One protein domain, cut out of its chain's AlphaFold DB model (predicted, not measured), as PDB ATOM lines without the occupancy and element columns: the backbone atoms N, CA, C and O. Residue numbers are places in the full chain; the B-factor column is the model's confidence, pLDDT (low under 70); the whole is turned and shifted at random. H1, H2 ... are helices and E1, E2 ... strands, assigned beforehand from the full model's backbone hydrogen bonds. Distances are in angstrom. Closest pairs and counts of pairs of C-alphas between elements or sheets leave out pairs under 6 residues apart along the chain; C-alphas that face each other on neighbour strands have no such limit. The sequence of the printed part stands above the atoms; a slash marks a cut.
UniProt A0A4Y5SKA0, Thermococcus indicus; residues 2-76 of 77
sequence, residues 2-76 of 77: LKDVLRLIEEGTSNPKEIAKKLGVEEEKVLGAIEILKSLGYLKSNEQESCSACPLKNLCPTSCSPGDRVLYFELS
ATOM      1  N   LEU A   2     261.419 226.216 200.687       87.00
ATOM      2  CA  LEU A   2     260.834 225.751 199.406       87.00
ATOM      3  C   LEU A   2     261.743 226.001 198.191       87.00
ATOM      4  O   LEU A   2     261.964 225.096 197.395       87.00
ATOM      5  N   LYS A   3     262.323 227.206 198.088       87.38
ATOM      6  CA  LYS A   3     263.303 227.542 197.038       87.38
ATOM      7  C   LYS A   3     264.558 226.670 197.089       87.38
ATOM      8  O   LYS A   3     265.065 226.297 196.043       87.38
ATOM      9  N   ASP A   4     265.044 226.347 198.282       89.50
ATOM     10  CA  ASP A   4     266.262 225.545 198.454       89.50
ATOM     11  C   ASP A   4     266.012 224.077 198.095       89.50
ATOM     12  O   ASP A   4     266.842 223.452 197.444       89.50
ATOM     13  N   VAL A   5     264.836 223.548 198.456       89.00
ATOM     14  CA  VAL A   5     264.377 222.217 198.031       89.00
ATOM     15  C   VAL A   5     264.244 222.164 196.512       89.00
ATOM     16  O   VAL A   5     264.785 221.253 195.894       89.00
ATOM     17  N   LEU A   6     263.586 223.155 195.901       86.31
ATOM     18  CA  LEU A   6     263.444 223.226 194.446       86.31
ATOM     19  C   LEU A   6     264.812 223.277 193.755       86.31
ATOM     20  O   LEU A   6     265.054 222.492 192.847       86.31
ATOM     21  N   ARG A   7     265.727 224.118 194.241       87.25
ATOM     22  CA  ARG A   7     267.088 224.230 193.707       87.25
ATOM     23  C   ARG A   7     267.846 222.903 193.767       87.25
ATOM     24  O   ARG A   7     268.488 222.525 192.798       87.25
ATOM     25  N   LEU A   8     267.765 222.179 194.884       87.00
ATOM     26  CA  LEU A   8     268.417 220.872 195.019       87.00
ATOM     27  C   LEU A   8     267.839 219.835 194.049       87.00
ATOM     28  O   LEU A   8     268.594 219.023 193.515       87.00
ATOM     29  N   ILE A   9     266.531 219.891 193.796       84.44
ATOM     30  CA  ILE A   9     265.866 219.055 192.792       84.44
ATOM     31  C   ILE A   9     266.320 219.447 191.377       84.44
ATOM     32  O   ILE A   9     266.632 218.559 190.585       84.44
ATOM     33  N   GLU A  10     266.439 220.744 191.072       80.69
ATOM     34  CA  GLU A  10     266.986 221.248 189.799       80.69
ATOM     35  C   GLU A  10     268.449 220.830 189.581       80.69
ATOM     36  O   GLU A  10     268.851 220.520 188.462       80.69
ATOM     37  N   GLU A  11     269.235 220.759 190.655       83.00
ATOM     38  CA  GLU A  11     270.619 220.267 190.661       83.00
ATOM     39  C   GLU A  11     270.709 218.724 190.574       83.00
ATOM     40  O   GLU A  11     271.803 218.160 190.607       83.00
ATOM     41  N   GLY A  12     269.573 218.023 190.457       75.00
ATOM     42  CA  GLY A  12     269.485 216.571 190.271       75.00
ATOM     43  C   GLY A  12     269.362 215.759 191.563       75.00
ATOM     44  O   GLY A  12     269.239 214.535 191.512       75.00
ATOM     45  N   THR A  13     269.349 216.407 192.731       78.19
ATOM     46  CA  THR A  13     269.111 215.732 194.016       78.19
ATOM     47  C   THR A  13     267.604 215.584 194.228       78.19
ATOM     48  O   THR A  13     266.955 216.473 194.763       78.19
ATOM     49  N   SER A  14     267.040 214.454 193.805       72.38
ATOM     50  CA  SER A  14     265.597 214.162 193.898       72.38
ATOM     51  C   SER A  14     265.207 213.309 195.115       72.38
ATOM     52  O   SER A  14     264.021 213.159 195.404       72.38
ATOM     53  N   ASN A  15     266.180 212.776 195.864       80.75
ATOM     54  CA  ASN A  15     265.927 211.951 197.044       80.75
ATOM     55  C   ASN A  15     265.610 212.820 198.285       80.75
ATOM     56  O   ASN A  15     266.493 213.554 198.742       80.75
ATOM     57  N   PRO A  16     264.409 212.707 198.894       83.12
ATOM     58  CA  PRO A  16     264.019 213.491 200.069       83.12
ATOM     59  C   PRO A  16     264.981 213.354 201.253       83.12
ATOM     60  O   PRO A  16     265.265 214.346 201.923       83.12
ATOM     61  N   LYS A  17     265.552 212.160 201.477       82.62
ATOM     62  CA  LYS A  17     266.533 211.919 202.551       82.62
ATOM     63  C   LYS A  17     267.838 212.661 202.319       82.62
ATOM     64  O   LYS A  17     268.418 213.205 203.259       82.62
ATOM     65  N   GLU A  18     268.313 212.697 201.079       84.75
ATOM     66  CA  GLU A  18     269.534 213.431 200.748       84.75
ATOM     67  C   GLU A  18     269.320 214.938 200.825       84.75
ATOM     68  O   GLU A  18     270.167 215.645 201.371       84.75
ATOM     69  N   ILE A  19     268.175 215.425 200.342       89.06
ATOM     70  CA  ILE A  19     267.783 216.832 200.461       89.06
ATOM     71  C   ILE A  19     267.710 217.230 201.942       89.06
ATOM     72  O   ILE A  19     268.284 218.245 202.330       89.06
ATOM     73  N   ALA A  20     267.076 216.409 202.783       90.44
ATOM     74  CA  ALA A  20     266.966 216.633 204.224       90.44
ATOM     75  C   ALA A  20     268.344 216.720 204.889       90.44
ATOM     76  O   ALA A  20     268.633 217.677 205.609       90.44
ATOM     77  N   LYS A  21     269.241 215.783 204.555       91.31
ATOM     78  CA  LYS A  21     270.624 215.769 205.042       91.31
ATOM     79  C   LYS A  21     271.417 217.002 204.595       91.31
ATOM     80  O   LYS A  21     272.145 217.568 205.404       91.31
ATOM     81  N   LYS A  22     271.273 217.432 203.335       89.62
ATOM     82  CA  LYS A  22     271.938 218.634 202.797       89.62
ATOM     83  C   LYS A  22     271.422 219.923 203.435       89.62
ATOM     84  O   LYS A  22     272.205 220.837 203.667       89.62
ATOM     85  N   LEU A  23     270.124 219.994 203.718       89.69
ATOM     86  CA  LEU A  23     269.483 221.161 204.325       89.69
ATOM     87  C   LEU A  23     269.548 221.161 205.860       89.69
ATOM     88  O   LEU A  23     269.181 222.160 206.472       89.69
ATOM     89  N   GLY A  24     270.001 220.070 206.486       92.56
ATOM     90  CA  GLY A  24     270.032 219.932 207.943       92.56
ATOM     91  C   GLY A  24     268.638 219.951 208.577       92.56
ATOM     92  O   GLY A  24     268.472 220.444 209.689       92.56
ATOM     93  N   VAL A  25     267.628 219.462 207.856       93.25
ATOM     94  CA  VAL A  25     266.229 219.416 208.303       93.25
ATOM     95  C   VAL A  25     265.721 217.981 208.336       93.25
ATOM     96  O   VAL A  25     266.352 217.067 207.815       93.25
ATOM     97  N   GLU A  26     264.555 217.784 208.943       90.38
ATOM     98  CA  GLU A  26     263.888 216.486 208.969       90.38
ATOM     99  C   GLU A  26     263.299 216.124 207.599       90.38
ATOM    100  O   GLU A  26     262.824 216.991 206.861       90.38
ATOM    101  N   GLU A  27     263.300 214.830 207.268       87.75
ATOM    102  CA  GLU A  27     262.758 214.306 206.005       87.75
ATOM    103  C   GLU A  27     261.292 214.707 205.798       87.75
ATOM    104  O   GLU A  27     260.908 215.117 204.706       87.75
ATOM    105  N   GLU A  28     260.495 214.693 206.864       88.75
ATOM    106  CA  GLU A  28     259.074 215.054 206.839       88.75
ATOM    107  C   GLU A  28     258.841 216.497 206.363       88.75
ATOM    108  O   GLU A  28     257.944 216.779 205.566       88.75
ATOM    109  N   LYS A  29     259.729 217.418 206.756       88.81
ATOM    110  CA  LYS A  29     259.700 218.813 206.303       88.81
ATOM    111  C   LYS A  29     260.002 218.936 204.812       88.81
ATOM    112  O   LYS A  29     259.425 219.787 204.135       88.81
ATOM    113  N   VAL A  30     260.902 218.102 204.298       91.25
ATOM    114  CA  VAL A  30     261.217 218.055 202.865       91.25
ATOM    115  C   VAL A  30     260.047 217.483 202.076       91.25
ATOM    116  O   VAL A  30     259.691 218.050 201.048       91.25
ATOM    117  N   LEU A  31     259.412 216.420 202.572       87.50
ATOM    118  CA  LEU A  31     258.226 215.835 201.948       87.50
ATOM    119  C   LEU A  31     257.088 216.856 201.846       87.50
ATOM    120  O   LEU A  31     256.557 217.054 200.755       87.50
ATOM    121  N   GLY A  32     256.804 217.593 202.924       90.12
ATOM    122  CA  GLY A  32     255.816 218.675 202.888       90.12
ATOM    123  C   GLY A  32     256.167 219.773 201.873       90.12
ATOM    124  O   GLY A  32     255.299 220.267 201.157       90.12
ATOM    125  N   ALA A  33     257.450 220.129 201.741       90.19
ATOM    126  CA  ALA A  33     257.892 221.086 200.726       90.19
ATOM    127  C   ALA A  33     257.706 220.556 199.294       90.19
ATOM    128  O   ALA A  33     257.284 221.308 198.417       90.19
ATOM    129  N   ILE A  34     257.990 219.275 199.056       86.62
ATOM    130  CA  ILE A  34     257.785 218.618 197.760       86.62
ATOM    131  C   ILE A  34     256.299 218.608 197.390       86.62
ATOM    132  O   ILE A  34     255.964 218.916 196.247       86.62
ATOM    133  N   GLU A  35     255.401 218.306 198.332       87.06
ATOM    134  CA  GLU A  35     253.956 218.349 198.081       87.06
ATOM    135  C   GLU A  35     253.482 219.746 197.687       87.06
ATOM    136  O   GLU A  35     252.791 219.901 196.682       87.06
ATOM    137  N   ILE A  36     253.928 220.779 198.406       88.56
ATOM    138  CA  ILE A  36     253.607 222.168 198.060       88.56
ATOM    139  C   ILE A  36     254.123 222.503 196.653       88.56
ATOM    140  O   ILE A  36     253.390 223.075 195.848       88.56
ATOM    141  N   LEU A  37     255.364 222.129 196.321       86.94
ATOM    142  CA  LEU A  37     255.940 222.370 194.992       86.94
ATOM    143  C   LEU A  37     255.170 221.642 193.879       86.94
ATOM    144  O   LEU A  37     255.007 222.202 192.795       86.94
ATOM    145  N   LYS A  38     254.649 220.439 194.142       82.69
ATOM    146  CA  LYS A  38     253.738 219.738 193.224       82.69
ATOM    147  C   LYS A  38     252.421 220.479 193.045       82.69
ATOM    148  O   LYS A  38     252.001 220.685 191.912       82.69
ATOM    149  N   SER A  39     251.776 220.895 194.136       83.06
ATOM    150  CA  SER A  39     250.501 221.623 194.076       83.06
ATOM    151  C   SER A  39     250.625 222.952 193.333       83.06
ATOM    152  O   SER A  39     249.687 223.381 192.670       83.06
ATOM    153  N   LEU A  40     251.798 223.583 193.410       86.50
ATOM    154  CA  LEU A  40     252.136 224.795 192.666       86.50
ATOM    155  C   LEU A  40     252.534 224.527 191.201       86.50
ATOM    156  O   LEU A  40     252.760 225.475 190.455       86.50
ATOM    157  N   GLY A  41     252.636 223.264 190.782       80.62
ATOM    158  CA  GLY A  41     252.983 222.876 189.413       80.62
ATOM    159  C   GLY A  41     254.474 222.958 189.079       80.62
ATOM    160  O   GLY A  41     254.837 222.768 187.922       80.62
ATOM    161  N   TYR A  42     255.350 223.198 190.060       81.50
ATOM    162  CA  TYR A  42     256.803 223.200 189.839       81.50
ATOM    163  C   TYR A  42     257.352 221.791 189.587       81.50
ATOM    164  O   TYR A  42     258.335 221.634 188.865       81.50
ATOM    165  N   LEU A  43     256.713 220.771 190.165       76.81
ATOM    166  CA  LEU A  43     257.108 219.371 190.034       76.81
ATOM    167  C   LEU A  43     255.967 218.567 189.410       76.81
ATOM    168  O   LEU A  43     254.855 218.556 189.942       76.81
ATOM    169  N   LYS A  44     256.246 217.839 188.329       63.03
ATOM    170  CA  LYS A  44     255.355 216.785 187.831       63.03
ATOM    171  C   LYS A  44     255.757 215.454 188.448       63.03
ATOM    172  O   LYS A  44     256.920 215.062 188.397       63.03
ATOM    173  N   SER A  45     254.783 214.759 189.035       57.41
ATOM    174  CA  SER A  45     254.945 213.350 189.397       57.41
ATOM    175  C   SER A  45     254.731 212.536 188.131       57.41
ATOM    176  O   SER A  45     253.602 212.469 187.650       57.41
ATOM    177  N   ASN A  46     255.780 211.920 187.600       54.00
ATOM    178  CA  ASN A  46     255.591 210.833 186.653       54.00
ATOM    179  C   ASN A  46     255.658 209.537 187.459       54.00
ATOM    180  O   ASN A  46     256.735 209.112 187.876       54.00
ATOM    181  N   GLU A  47     254.506 208.929 187.731       45.78
ATOM    182  CA  GLU A  47     254.463 207.547 188.208       45.78
ATOM    183  C   GLU A  47     254.893 206.642 187.050       45.78
ATOM    184  O   GLU A  47     254.075 206.178 186.262       45.78
ATOM    185  N   GLN A  48     256.201 206.432 186.894       47.66
ATOM    186  CA  GLN A  48     256.709 205.374 186.031       47.66
ATOM    187  C   GLN A  48     256.924 204.118 186.870       47.66
ATOM    188  O   GLN A  48     257.765 204.074 187.763       47.66
ATOM    189  N   GLU A  49     256.156 203.079 186.545       46.88
ATOM    190  CA  GLU A  49     256.073 201.813 187.287       46.88
ATOM    191  C   GLU A  49     257.351 200.965 187.227       46.88
ATOM    192  O   GLU A  49     257.423 199.879 187.802       46.88
ATOM    193  N   SER A  50     258.381 201.412 186.513       50.47
ATOM    194  CA  SER A  50     259.628 200.671 186.383       50.47
ATOM    195  C   SER A  50     260.776 201.589 186.014       50.47
ATOM    196  O   SER A  50     260.761 202.243 184.973       50.47
ATOM    197  N   CYS A  51     261.839 201.552 186.813       51.84
ATOM    198  CA  CYS A  51     263.079 202.255 186.507       51.84
ATOM    199  C   CYS A  51     263.717 201.825 185.171       51.84
ATOM    200  O   CYS A  51     264.471 202.574 184.556       51.84
ATOM    201  N   SER A  52     263.355 200.644 184.659       52.69
ATOM    202  CA  SER A  52     263.691 200.200 183.301       52.69
ATOM    203  C   SER A  52     263.171 201.128 182.199       52.69
ATOM    204  O   SER A  52     263.788 201.179 181.141       52.69
ATOM    205  N   ALA A  53     262.075 201.852 182.441       51.56
ATOM    206  CA  ALA A  53     261.491 202.813 181.510       51.56
ATOM    207  C   ALA A  53     261.879 204.270 181.827       51.56
ATOM    208  O   ALA A  53     261.518 205.168 181.066       51.56
ATOM    209  N   CYS A  54     262.614 204.515 182.921       53.31
ATOM    210  CA  CYS A  54     263.001 205.863 183.314       53.31
ATOM    211  C   CYS A  54     264.037 206.441 182.329       53.31
ATOM    212  O   CYS A  54     265.137 205.889 182.209       53.31
ATOM    213  N   PRO A  55     263.754 207.581 181.672       57.38
ATOM    214  CA  PRO A  55     264.694 208.222 180.749       57.38
ATOM    215  C   PRO A  55     265.982 208.711 181.438       57.38
ATOM    216  O   PRO A  55     267.000 208.906 180.775       57.38
ATOM    217  N   LEU A  56     265.976 208.848 182.769       58.66
ATOM    218  CA  LEU A  56     267.126 209.244 183.593       58.66
ATOM    219  C   LEU A  56     267.848 208.060 184.257       58.66
ATOM    220  O   LEU A  56     268.703 208.267 185.118       58.66
ATOM    221  N   LYS A  57     267.563 206.818 183.841       55.12
ATOM    222  CA  LYS A  57     268.176 205.590 184.386       55.12
ATOM    223  C   LYS A  57     269.708 205.649 184.474       55.12
ATOM    224  O   LYS A  57     270.284 205.099 185.405       55.12
ATOM    225  N   ASN A  58     270.366 206.333 183.538       53.16
ATOM    226  CA  ASN A  58     271.829 206.444 183.486       53.16
ATOM    227  C   ASN A  58     272.428 207.466 184.472       53.16
ATOM    228  O   ASN A  58     273.638 207.461 184.671       53.16
ATOM    229  N   LEU A  59     271.613 208.346 185.066       56.38
ATOM    230  CA  LEU A  59     272.048 209.335 186.063       56.38
ATOM    231  C   LEU A  59     271.673 208.942 187.498       56.38
ATOM    232  O   LEU A  59     272.061 209.635 188.436       56.38
ATOM    233  N   CYS A  60     270.922 207.854 187.695       50.62
ATOM    234  CA  CYS A  60     270.488 207.452 189.026       50.62
ATOM    235  C   CYS A  60     271.655 206.778 189.781       50.62
ATOM    236  O   CYS A  60     272.164 205.756 189.320       50.62
ATOM    237  N   PRO A  61     272.088 207.310 190.940       47.84
ATOM    238  CA  PRO A  61     273.296 206.852 191.638       47.84
ATOM    239  C   PRO A  61     273.140 205.493 192.342       47.84
ATOM    240  O   PRO A  61     274.106 204.958 192.878       47.84
ATOM    241  N   THR A  62     271.936 204.921 192.356       49.66
ATOM    242  CA  THR A  62     271.642 203.612 192.948       49.66
ATOM    243  C   THR A  62     271.127 202.677 191.864       49.66
ATOM    244  O   THR A  62     270.197 203.013 191.136       49.66
ATOM    245  N   SER A  63     271.769 201.512 191.753       50.78
ATOM    246  CA  SER A  63     271.372 200.396 190.893       50.78
ATOM    247  C   SER A  63     269.870 200.154 191.009       50.78
ATOM    248  O   SER A  63     269.398 199.635 192.014       50.78
ATOM    249  N   CYS A  64     269.126 200.558 189.989       51.19
ATOM    250  CA  CYS A  64     267.681 200.442 189.983       51.19
ATOM    251  C   CYS A  64     267.242 198.983 189.901       51.19
ATOM    252  O   CYS A  64     267.542 198.301 188.916       51.19
ATOM    253  N   SER A  65     266.496 198.528 190.902       49.03
ATOM    254  CA  SER A  65     265.914 197.188 190.918       49.03
ATOM    255  C   SER A  65     264.545 197.222 190.226       49.03
ATOM    256  O   SER A  65     263.798 198.191 190.395       49.03
ATOM    257  N   PRO A  66     264.168 196.199 189.438       43.00
ATOM    258  CA  PRO A  66     262.809 196.095 188.911       43.00
ATOM    259  C   PRO A  66     261.828 195.940 190.087       43.00
ATOM    260  O   PRO A  66     261.725 194.868 190.675       43.00
ATOM    261  N   GLY A  67     261.168 197.037 190.468       41.19
ATOM    262  CA  GLY A  67     260.264 197.114 191.623       41.19
ATOM    263  C   GLY A  67     260.405 198.389 192.463       41.19
ATOM    264  O   GLY A  67     259.488 198.717 193.216       41.19
ATOM    265  N   ASP A  68     261.502 199.140 192.316       46.50
ATOM    266  CA  ASP A  68     261.669 200.413 193.021       46.50
ATOM    267  C   ASP A  68     260.743 201.485 192.423       46.50
ATOM    268  O   ASP A  68     260.892 201.897 191.268       46.50
ATOM    269  N   ARG A  69     259.772 201.952 193.223       40.44
ATOM    270  CA  ARG A  69     258.975 203.148 192.922       40.44
ATOM    271  C   ARG A  69     259.866 204.365 193.091       40.44
ATOM    272  O   ARG A  69     260.012 204.893 194.192       40.44
ATOM    273  N   VAL A  70     260.475 204.806 192.006       45.12
ATOM    274  CA  VAL A  70     261.258 206.032 192.027       45.12
ATOM    275  C   VAL A  70     260.327 207.184 191.675       45.12
ATOM    276  O   VAL A  70     259.829 207.282 190.555       45.12
ATOM    277  N   LEU A  71     260.067 208.052 192.653       43.09
ATOM    278  CA  LEU A  71     259.421 209.334 192.401       43.09
ATOM    279  C   LEU A  71     260.415 210.213 191.641       43.09
ATOM    280  O   LEU A  71     261.214 210.930 192.241       43.09
ATOM    281  N   TYR A  72     260.393 210.129 190.315       51.91
ATOM    282  CA  TYR A  72     261.081 211.098 189.480       51.91
ATOM    283  C   TYR A  72     260.205 212.341 189.374       51.91
ATOM    284  O   TYR A  72     259.062 212.288 188.913       51.91
ATOM    285  N   PHE A  73     260.752 213.462 189.830       50.34
ATOM    286  CA  PHE A  73     260.167 214.768 189.591       50.34
ATOM    287  C   PHE A  73     260.767 215.317 188.305       50.34
ATOM    288  O   PHE A  73     261.967 215.576 188.247       50.34
ATOM    289  N   GLU A  74     259.945 215.486 187.272       50.69
ATOM    290  CA  GLU A  74     260.329 216.321 186.137       50.69
ATOM    291  C   GLU A  74     259.904 217.762 186.410       50.69
ATOM    292  O   GLU A  74     258.799 218.029 186.897       50.69
ATOM    293  N   LEU A  75     260.799 218.699 186.095       49.69
ATOM    294  CA  LEU A  75     260.476 220.119 186.087       49.69
ATOM    295  C   LEU A  75     259.447 220.360 184.989       49.69
ATOM    296  O   LEU A  75     259.672 220.029 183.824       49.69
ATOM    297  N   SER A  76     258.316 220.941 185.369       50.78
ATOM    298  CA  SER A  76     257.258 221.271 184.424       50.78
ATOM    299  C   SER A  76     257.663 222.527 183.642       50.78
ATOM    300  O   SER A  76     257.295 223.636 184.019       50.78
TER     301      SER A  76
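This is residues 2 to 76 of the 77 residues of a protein of Thermococcus indicus (UniProt A0A4Y5SKA0). Three helices at large angles, H1 and H2 both packed on H3, cluster at one end; the hairpin E1 and E2 joins them to a long loop, residues 47 to 71, at the other. The printed part has 75 residues, with three named helices, then two named antiparallel strands: mixed class, compact, radius of gyration of the C-alphas 12.2 A, spans 30 by 25 by 19 A.

H1, residues 2 to 10, touches H3, residues 27 to 39, about perpendicular at 84 degrees; their closest C-alphas, of Leu 2 and Ala 33, are 5.7 A apart. H2, residues 16 to 23, touches H3 at its residues 27 to 31 alone, closest C-alphas Ala 20 and Glu 27, 5.1 A. E1, residues 43 to 46, and E2, residues 72 to 75, form a hairpin; N 44 and O 74 are 2.9 A apart, within hydrogen-bond range. In H1, H2 and H3 every O i to N i+4 pair is within range.

H1 begins at C-alpha 2 (260.834, 225.751, 199.406) and E2 ends at C-alpha 75 (260.476, 220.119, 186.087). H1 measures 12.3 A, H2 10.3 A, H3 18.6 A, E1 9.3 A and E2 9.7 A.

The printed part has no cut. The link E1 to E2 is long. Residues 44 to 76 are under pLDDT 70.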